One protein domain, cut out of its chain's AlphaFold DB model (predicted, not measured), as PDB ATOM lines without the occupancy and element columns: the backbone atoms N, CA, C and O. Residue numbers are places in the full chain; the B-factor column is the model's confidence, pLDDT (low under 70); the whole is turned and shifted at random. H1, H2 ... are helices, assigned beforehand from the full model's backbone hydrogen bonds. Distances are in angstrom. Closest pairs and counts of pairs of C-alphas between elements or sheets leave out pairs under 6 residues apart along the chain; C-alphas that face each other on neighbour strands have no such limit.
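Overview. This is residues 4 to 64 of the 148 residues of the protein "EcoEI_R_C domain-containing protein" of Promicromonospora citrea (UniProt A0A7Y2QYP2). H2 and H3 make a loosely formed V, coming together near their first residues and spreading from there, while H1 stands across the narrow end of the V at one end of the body. The link of residues 33 to 46 runs back from the end of H2 to the start of H3, and the tail, residues 56 to 64, folds back beside H3. You have 61 printed residues with three named helices, in the order H1, H2, H3, and no named strand; the class is all helix, though under half of the residues, 30 of 61, are in named elements. The whole is compact, with a radius of gyration of the C-alphas of 11.2 A, and rounded, spanning 30 by 22 by 22 A.

Arrangement. Begin with H1, residues 4 to 13, and look from it to H2, residues 22 to 32. They are close but not clearly touching; their closest C-alphas, those of Ala 10 and Pro 22, are 6.7 A apart. Their lines stand at a steep tilt of 63 degrees, and they run the same way. Go on to H3, residues 47 to 55: H1 and H3 only just touch, with 3 pairs of C-alphas within 8 A, the closest being those of Ile 6 and Val 48 at 6.7 A. Their tilt is steep too, 63 degrees, the same way. H2 and H3 touch with 4 pairs of C-alphas within 8 A, and their closest C-alphas, those of Pro 22 and Val 48, are 6.3 A apart. These two run the same way at a steep tilt of 44 degrees. In H1, H2 and H3 you will find each O i to N i+4 pair within hydrogen-bond range.

Along the chain. Find C-alpha 4 at (85.564, 95.788, 94.579); from there H1 runs 14.4 A to C-alpha 13. H2, the longest helix by residues, starts at C-alpha 22, at (82.659, 88.467, 107.786), and runs 15.4 A to Leu 32. H3 runs 12.1 A from Asp 47 to Thr 55, whose C-alpha you find at (94.320, 87.428, 110.850).

Size, cuts and confidence. The C-alphas farthest apart, those of Ala 4 and Gly 35, are 31.4 A apart. The printed part has no cut. The link from H1 to H2 is short, with 8 residues; the link from H2 to H3 is long, with 14. Look at the B-factor column for the model's confidence: the mean pLDDT of the printed part is 85.8, and residues 17 to 19 are under 70.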
ATOM      1  N   ALA A   4      85.960  96.981  95.322       81.50
ATOM      2  CA  ALA A   4      85.564  95.788  94.579       81.50
ATOM      3  C   ALA A   4      86.344  94.528  95.005       81.50
ATOM      4  O   ALA A   4      85.753  93.456  95.095       81.50
ATOM      5  N   ALA A   5      87.634  94.651  95.336       83.19
ATOM      6  CA  ALA A   5      88.435  93.527  95.822       83.19
ATOM      7  C   ALA A   5      88.037  93.102  97.245       83.19
ATOM      8  O   ALA A   5      88.095  91.918  97.571       83.19
ATOM      9  N   ILE A   6      87.597  94.046  98.089       82.50
ATOM     10  CA  ILE A   6      87.061  93.740  99.426       82.50
ATOM     11  C   ILE A   6      85.777  92.919  99.286       82.50
ATOM     12  O   ILE A   6      85.626  91.884  99.939       82.50
ATOM     13  N   LYS A   7      84.885  93.344  98.384       78.00
ATOM     14  CA  LYS A   7      83.660  92.611  98.059       78.00
ATOM     15  C   LYS A   7      83.958  91.215  97.518       78.00
ATOM     16  O   LYS A   7      83.407  90.244  98.022       78.00
ATOM     17  N   GLU A   8      84.866  91.102  96.550       84.00
ATOM     18  CA  GLU A   8      85.260  89.811  95.981       84.00
ATOM     19  C   GLU A   8      85.802  88.858  97.056       84.00
ATOM     20  O   GLU A   8      85.453  87.676  97.081       84.00
ATOM     21  N   LEU A   9      86.634  89.363  97.971       81.81
ATOM     22  CA  LEU A   9      87.160  88.564  99.070       81.81
ATOM     23  C   LEU A   9      86.042  88.086 100.004       81.81
ATOM     24  O   LEU A   9      85.994  86.899 100.322       81.81
ATOM     25  N   ALA A  10      85.128  88.975 100.401       77.50
ATOM     26  CA  ALA A  10      83.978  88.617 101.228       77.50
ATOM     27  C   ALA A  10      83.112  87.535 100.557       77.50
ATOM     28  O   ALA A  10      82.793  86.520 101.179       77.50
ATOM     29  N   ASP A  11      82.815  87.704  99.267       80.88
ATOM     30  CA  ASP A  11      82.030  86.754  98.477       80.88
ATOM     31  C   ASP A  11      82.722  85.387  98.373       80.88
ATOM     32  O   ASP A  11      82.058  84.352  98.345       80.88
ATOM     33  N   ARG A  12      84.060  85.353  98.315       80.88
ATOM     34  CA  ARG A  12      84.840  84.104  98.301       80.88
ATOM     35  C   ARG A  12      84.820  83.388  99.646       80.88
ATOM     36  O   ARG A  12      84.702  82.165  99.645       80.88
ATOM     37  N   ILE A  13      84.923  84.122 100.755       77.88
ATOM     38  CA  ILE A  13      84.844  83.566 102.117       77.88
ATOM     39  C   ILE A  13      83.458  82.931 102.355       77.88
ATOM     40  O   ILE A  13      83.370  81.853 102.939       77.88
ATOM     41  N   ALA A  14      82.395  83.532 101.810       75.19
ATOM     42  CA  ALA A  14      81.015  83.064 101.959       75.19
ATOM     43  C   ALA A  14      80.651  81.802 101.159       75.19
ATOM     44  O   ALA A  14      79.547  81.279 101.324       75.19
ATOM     45  N   ARG A  15      81.532  81.290 100.291       77.56
ATOM     46  CA  ARG A  15      81.208  80.122  99.457       77.56
ATOM     47  C   ARG A  15      81.082  78.830 100.295       77.56
ATOM     48  O   ARG A  15      81.763  78.674 101.310       77.56
ATOM     49  N   PRO A  16      80.241  77.867  99.866       73.31
ATOM     50  CA  PRO A  16      80.106  76.561 100.520       73.31
ATOM     51  C   PRO A  16      81.440  75.792 100.619       73.31
ATOM     52  O   PRO A  16      82.332  76.021  99.799       73.31
ATOM     53  N   PRO A  17      81.575  74.832 101.559       67.38
ATOM     54  CA  PRO A  17      80.520  74.267 102.413       67.38
ATOM     55  C   PRO A  17      80.295  75.007 103.741       67.38
ATOM     56  O   PRO A  17      79.369  74.659 104.469       67.38
ATOM     57  N   HIS A  18      81.123  75.996 104.076       66.62
ATOM     58  CA  HIS A  18      81.155  76.565 105.425       66.62
ATOM     59  C   HIS A  18      80.351  77.861 105.605       66.62
ATOM     60  O   HIS A  18      80.111  78.245 106.747       66.62
ATOM     61  N   ASN A  19      79.911  78.509 104.514       69.06
ATOM     62  CA  ASN A  19      79.114  79.748 104.527       69.06
ATOM     63  C   ASN A  19      79.667  80.814 105.494       69.06
ATOM     64  O   ASN A  19      78.909  81.482 106.199       69.06
ATOM     65  N   TRP A  20      80.994  80.945 105.577       79.50
ATOM     66  CA  TRP A  20      81.616  81.897 106.486       79.50
ATOM     67  C   TRP A  20      81.310  83.319 106.027       79.50
ATOM     68  O   TRP A  20      81.647  83.715 104.920       79.50
ATOM     69  N   THR A  21      80.667  84.109 106.876       84.38
ATOM     70  CA  THR A  21      80.478  85.536 106.615       84.38
ATOM     71  C   THR A  21      81.500  86.335 107.415       84.38
ATOM     72  O   THR A  21      81.928  85.877 108.479       84.38
ATOM     73  N   PRO A  22      81.874  87.546 106.964       84.38
ATOM     74  CA  PRO A  22      82.659  88.467 107.786       84.38
ATOM     75  C   PRO A  22      82.064  88.637 109.189       84.38
ATOM     76  O   PRO A  22      82.801  88.716 110.166       84.38
ATOM     77  N   ASP A  23      80.733  88.593 109.297       87.25
ATOM     78  CA  ASP A  23      80.035  88.675 110.577       87.25
ATOM     79  C   ASP A  23      80.279  87.496 111.497       87.25
ATOM     80  O   ASP A  23      80.562  87.686 112.679       87.25
ATOM     81  N   LEU A  24      80.210  86.285 110.950       88.06
ATOM     82  CA  LEU A  24      80.474  85.076 111.711       88.06
ATOM     83  C   LEU A  24      81.930  85.031 112.183       88.06
ATOM     84  O   LEU A  24      82.196  84.665 113.324       88.06
ATOM     85  N   ILE A  25      82.865  85.423 111.313       88.50
ATOM     86  CA  ILE A  25      84.295  85.446 111.636       88.50
ATOM     87  C   ILE A  25      84.575  86.477 112.731       88.50
ATOM     88  O   ILE A  25      85.286  86.169 113.684       88.50
ATOM     89  N   TRP A  26      83.994  87.676 112.635       92.50
ATOM     90  CA  TRP A  26      84.145  88.695 113.672       92.50
ATOM     91  C   TRP A  26      83.610  88.218 115.021       92.50
ATOM     92  O   TRP A  26      84.320  88.282 116.020       92.50
ATOM     93  N   ALA A  27      82.385  87.684 115.043       89.69
ATOM     94  CA  ALA A  27      81.764  87.184 116.266       89.69
ATOM     95  C   ALA A  27      82.567  86.029 116.893       89.69
ATOM     96  O   ALA A  27      82.637  85.911 118.114       89.69
ATOM     97  N   ALA A  28      83.202  85.186 116.073       88.75
ATOM     98  CA  ALA A  28      84.101  84.147 116.562       88.75
ATOM     99  C   ALA A  28      85.347  84.746 117.236       88.75
ATOM    100  O   ALA A  28      85.714  84.310 118.325       88.75
ATOM    101  N   TYR A  29      85.958  85.775 116.639       89.50
ATOM    102  CA  TYR A  29      87.075  86.483 117.268       89.50
ATOM    103  C   TYR A  29      86.664  87.183 118.566       89.50
ATOM    104  O   TYR A  29      87.387  87.075 119.550       89.50
ATOM    105  N   GLU A  30      85.492  87.819 118.627       90.81
ATOM    106  CA  GLU A  30      84.979  88.408 119.877       90.81
ATOM    107  C   GLU A  30      84.860  87.375 121.010       90.81
ATOM    108  O   GLU A  30      85.078  87.711 122.172       90.81
ATOM    109  N   GLN A  31      84.542  86.116 120.692       88.38
ATOM    110  CA  GLN A  31      84.439  85.043 121.686       88.38
ATOM    111  C   GLN A  31      85.798  84.463 122.092       88.38
ATOM    112  O   GLN A  31      85.998  84.140 123.262       88.38
ATOM    113  N   LEU A  32      86.713  84.291 121.136       87.38
ATOM    114  CA  LEU A  32      87.998  83.618 121.355       87.38
ATOM    115  C   LEU A  32      89.084  84.564 121.886       87.38
ATOM    116  O   LEU A  32      89.907  84.152 122.700       87.38
ATOM    117  N   ASP A  33      89.053  85.828 121.463       83.44
ATOM    118  CA  ASP A  33      90.086  86.838 121.699       83.44
ATOM    119  C   ASP A  33      89.491  88.122 122.306       83.44
ATOM    120  O   ASP A  33      89.906  89.230 121.977       83.44
ATOM    121  N   ALA A  34      88.526  88.000 123.224       75.56
ATOM    122  CA  ALA A  34      87.757  89.125 123.780       75.56
ATOM    123  C   ALA A  34      88.599  90.308 124.319       75.56
ATOM    124  O   ALA A  34      88.126  91.439 124.358       75.56
ATOM    125  N   GLY A  35      89.852  90.074 124.732       84.19
ATOM    126  CA  GLY A  35      90.773  91.129 125.181       84.19
ATOM    127  C   GLY A  35      91.478  91.905 124.060       84.19
ATOM    128  O   GLY A  35      92.134  92.902 124.341       84.19
ATOM    129  N   ARG A  36      91.375  91.445 122.810       88.44
ATOM    130  CA  ARG A  36      92.057  91.991 121.623       88.44
ATOM    131  C   ARG A  36      91.085  92.399 120.517       88.44
ATOM    132  O   ARG A  36      91.521  92.843 119.459       88.44
ATOM    133  N   VAL A  37      89.784  92.238 120.733       91.50
ATOM    134  CA  VAL A  37      88.749  92.544 119.745       91.50
ATOM    135  C   VAL A  37      87.842  93.622 120.308       91.50
ATOM    136  O   VAL A  37      87.273  93.472 121.389       91.50
ATOM    137  N   ARG A  38      87.705  94.726 119.577       89.88
ATOM    138  CA  ARG A  38      86.741  95.772 119.911       89.88
ATOM    139  C   ARG A  38      85.364  95.352 119.430       89.88
ATOM    140  O   ARG A  38      85.207  94.880 118.302       89.88
ATOM    141  N   HIS A  39      84.374  95.551 120.297       87.50
ATOM    142  CA  HIS A  39      82.991  95.320 119.922       87.50
ATOM    143  C   HIS A  39      82.580  96.259 118.793       87.50
ATOM    144  O   HIS A  39      83.023  97.406 118.750       87.50
ATOM    145  N   ARG A  40      81.705  95.781 117.908       86.81
ATOM    146  CA  ARG A  40      81.119  96.600 116.851       86.81
ATOM    147  C   ARG A  40      79.600  96.564 116.918       86.81
ATOM    148  O   ARG A  40      78.987  95.502 116.853       86.81
ATOM    149  N   ASP A  41      78.992  97.743 116.939       81.12
ATOM    150  CA  ASP A  41      77.530  97.865 116.926       81.12
ATOM    151  C   ASP A  41      76.939  97.658 115.522       81.12
ATOM    152  O   ASP A  41      75.767  97.314 115.360       81.12
ATOM    153  N   ARG A  42      77.734  97.924 114.475       84.69
ATOM    154  CA  ARG A  42      77.310  97.841 113.072       84.69
ATOM    155  C   ARG A  42      78.404  97.225 112.219       84.69
ATOM    156  O   ARG A  42      79.518  97.737 112.186       84.69
ATOM    157  N   SER A  43      78.048  96.179 111.481       86.75
ATOM    158  CA  SER A  43      78.937  95.575 110.492       86.75
ATOM    159  C   SER A  43      79.025  96.430 109.232       86.75
ATOM    160  O   SER A  43      78.006  96.923 108.733       86.75
ATOM    161  N   ARG A  44      80.239  96.588 108.706       90.50
ATOM    162  CA  ARG A  44      80.501  97.201 107.400       90.50
ATOM    163  C   ARG A  44      81.341  96.263 106.549       90.50
ATOM    164  O   ARG A  44      82.177  95.525 107.059       90.50
ATOM    165  N   LEU A  45      81.188  96.339 105.226       88.38
ATOM    166  CA  LEU A  45      82.004  95.529 104.314       88.38
ATOM    167  C   LEU A  45      83.505  95.833 104.465       88.38
ATOM    168  O   LEU A  45      84.335  94.938 104.329       88.38
ATOM    169  N   THR A  46      83.857  97.073 104.805       91.88
ATOM    170  CA  THR A  46      85.239  97.488 105.067       91.88
ATOM    171  C   THR A  46      85.857  96.834 106.303       91.88
ATOM    172  O   THR A  46      87.080  96.725 106.355       91.88
ATOM    173  N   ASP A  47      85.068  96.278 107.230       93.25
ATOM    174  CA  ASP A  47      85.594  95.503 108.367       93.25
ATOM    175  C   ASP A  47      86.342  94.240 107.915       93.25
ATOM    176  O   ASP A  47      87.184  93.719 108.647       93.25
ATOM    177  N   VAL A  48      86.116  93.769 106.682       90.75
ATOM    178  CA  VAL A  48      86.922  92.703 106.069       90.75
ATOM    179  C   VAL A  48      88.397  93.103 105.987       90.75
ATOM    180  O   VAL A  48      89.265  92.249 106.151       90.75
ATOM    181  N   VAL A  49      88.711  94.389 105.796       91.38
ATOM    182  CA  VAL A  49      90.098  94.878 105.827       91.38
ATOM    183  C   VAL A  49      90.692  94.677 107.218       91.38
ATOM    184  O   VAL A  49      91.784  94.124 107.333       91.38
ATOM    185  N   SER A  50      89.966  95.061 108.271       93.00
ATOM    186  CA  SER A  50      90.396  94.844 109.656       93.00
ATOM    187  C   SER A  50      90.588  93.358 109.968       93.00
ATOM    188  O   SER A  50      91.624  92.981 110.511       93.00
ATOM    189  N   LEU A  51      89.655  92.497 109.543       92.19
ATOM    190  CA  LEU A  51      89.768  91.044 109.699       92.19
ATOM    191  C   LEU A  51      91.021  90.488 109.019       92.19
ATOM    192  O   LEU A  51      91.772  89.733 109.631       92.19
ATOM    193  N   VAL A  52      91.285  90.866 107.768       90.69
ATOM    194  CA  VAL A  52      92.471  90.394 107.038       90.69
ATOM    195  C   VAL A  52      93.751  90.838 107.741       90.69
ATOM    196  O   VAL A  52      94.659  90.035 107.928       90.69
ATOM    197  N   ARG A  53      93.830  92.094 108.179       90.75
ATOM    198  CA  ARG A  53      95.029  92.614 108.849       90.75
ATOM    199  C   ARG A  53      95.278  91.931 110.185       90.75
ATOM    200  O   ARG A  53      96.407  91.522 110.440       90.75
ATOM    201  N   PHE A  54      94.232  91.739 110.981       91.94
ATOM    202  CA  PHE A  54      94.327  91.026 112.248       91.94
ATOM    203  C   PHE A  54      94.709  89.555 112.047       91.94
ATOM    204  O   PHE A  54      95.646  89.065 112.671       91.94
ATOM    205  N   THR A  55      94.046  88.854 111.120       88.00
ATOM    206  CA  THR A  55      94.320  87.428 110.850       88.00
ATOM    207  C   THR A  55      95.734  87.186 110.317       88.00
ATOM    208  O   THR A  55      96.328  86.152 110.611       88.00
ATOM    209  N   LEU A  56      96.299  88.139 109.568       89.38
ATOM    210  CA  LEU A  56      97.680  88.092 109.079       89.38
ATOM    211  C   LEU A  56      98.710  88.619 110.096       89.38
ATOM    212  O   LEU A  56      99.895  88.675 109.773       89.38
ATOM    213  N   GLY A  57      98.286  89.014 111.301       88.88
ATOM    214  CA  GLY A  57      99.172  89.538 112.345       88.88
ATOM    215  C   GLY A  57      99.751  90.922 112.043       88.88
ATOM    216  O   GLY A  57     100.757  91.307 112.629       88.88
ATOM    217  N   ALA A  58      99.144  91.675 111.122       89.38
ATOM    218  CA  ALA A  58      99.544  93.046 110.813       89.38
ATOM    219  C   ALA A  58      99.041  94.058 111.857       89.38
ATOM    220  O   ALA A  58      99.520  95.191 111.888       89.38
ATOM    221  N   THR A  59      98.063  93.674 112.683       90.00
ATOM    222  CA  THR A  59      97.566  94.460 113.818       90.00
ATOM    223  C   THR A  59      97.380  93.562 115.037       90.00
ATOM    224  O   THR A  59      96.952  92.414 114.912       90.00
ATOM    225  N   ASP A  60      97.674  94.095 116.224       90.12
ATOM    226  CA  ASP A  60      97.549  93.348 117.482       90.12
ATOM    227  C   ASP A  60      96.114  93.295 118.012       90.12
ATOM    228  O   ASP A  60      95.763  92.346 118.720       90.12
ATOM    229  N   GLU A  61      95.296  94.281 117.639       93.69
ATOM    230  CA  GLU A  61      93.868  94.362 117.940       93.69
ATOM    231  C   GLU A  61      93.029  94.294 116.654       93.69
ATOM    232  O   GLU A  61      93.421  94.804 115.595       93.69
ATOM    233  N   LEU A  62      91.856  93.670 116.761       94.25
ATOM    234  CA  LEU A  62      90.805  93.702 115.752       94.25
ATOM    235  C   LEU A  62      89.837  94.835 116.098       94.25
ATOM    236  O   LEU A  62      89.067  94.739 117.053       94.25
ATOM    237  N   VAL A  63      89.887  95.909 115.314       95.06
ATOM    238  CA  VAL A  63      89.069  97.113 115.516       95.06
ATOM    239  C   VAL A  63      88.222  97.409 114.279       95.06
ATOM    240  O   VAL A  63      88.691  97.151 113.159       95.06
ATOM    241  N   PRO A  64      86.981  97.917 114.423       95.56
ATOM    242  CA  PRO A  64      86.144  98.262 113.275       95.56
ATOM    243  C   PRO A  64      86.869  99.220 112.340       95.56
ATOM    244  O   PRO A  64      87.554 100.144 112.789       95.56
TER     245      PRO A  64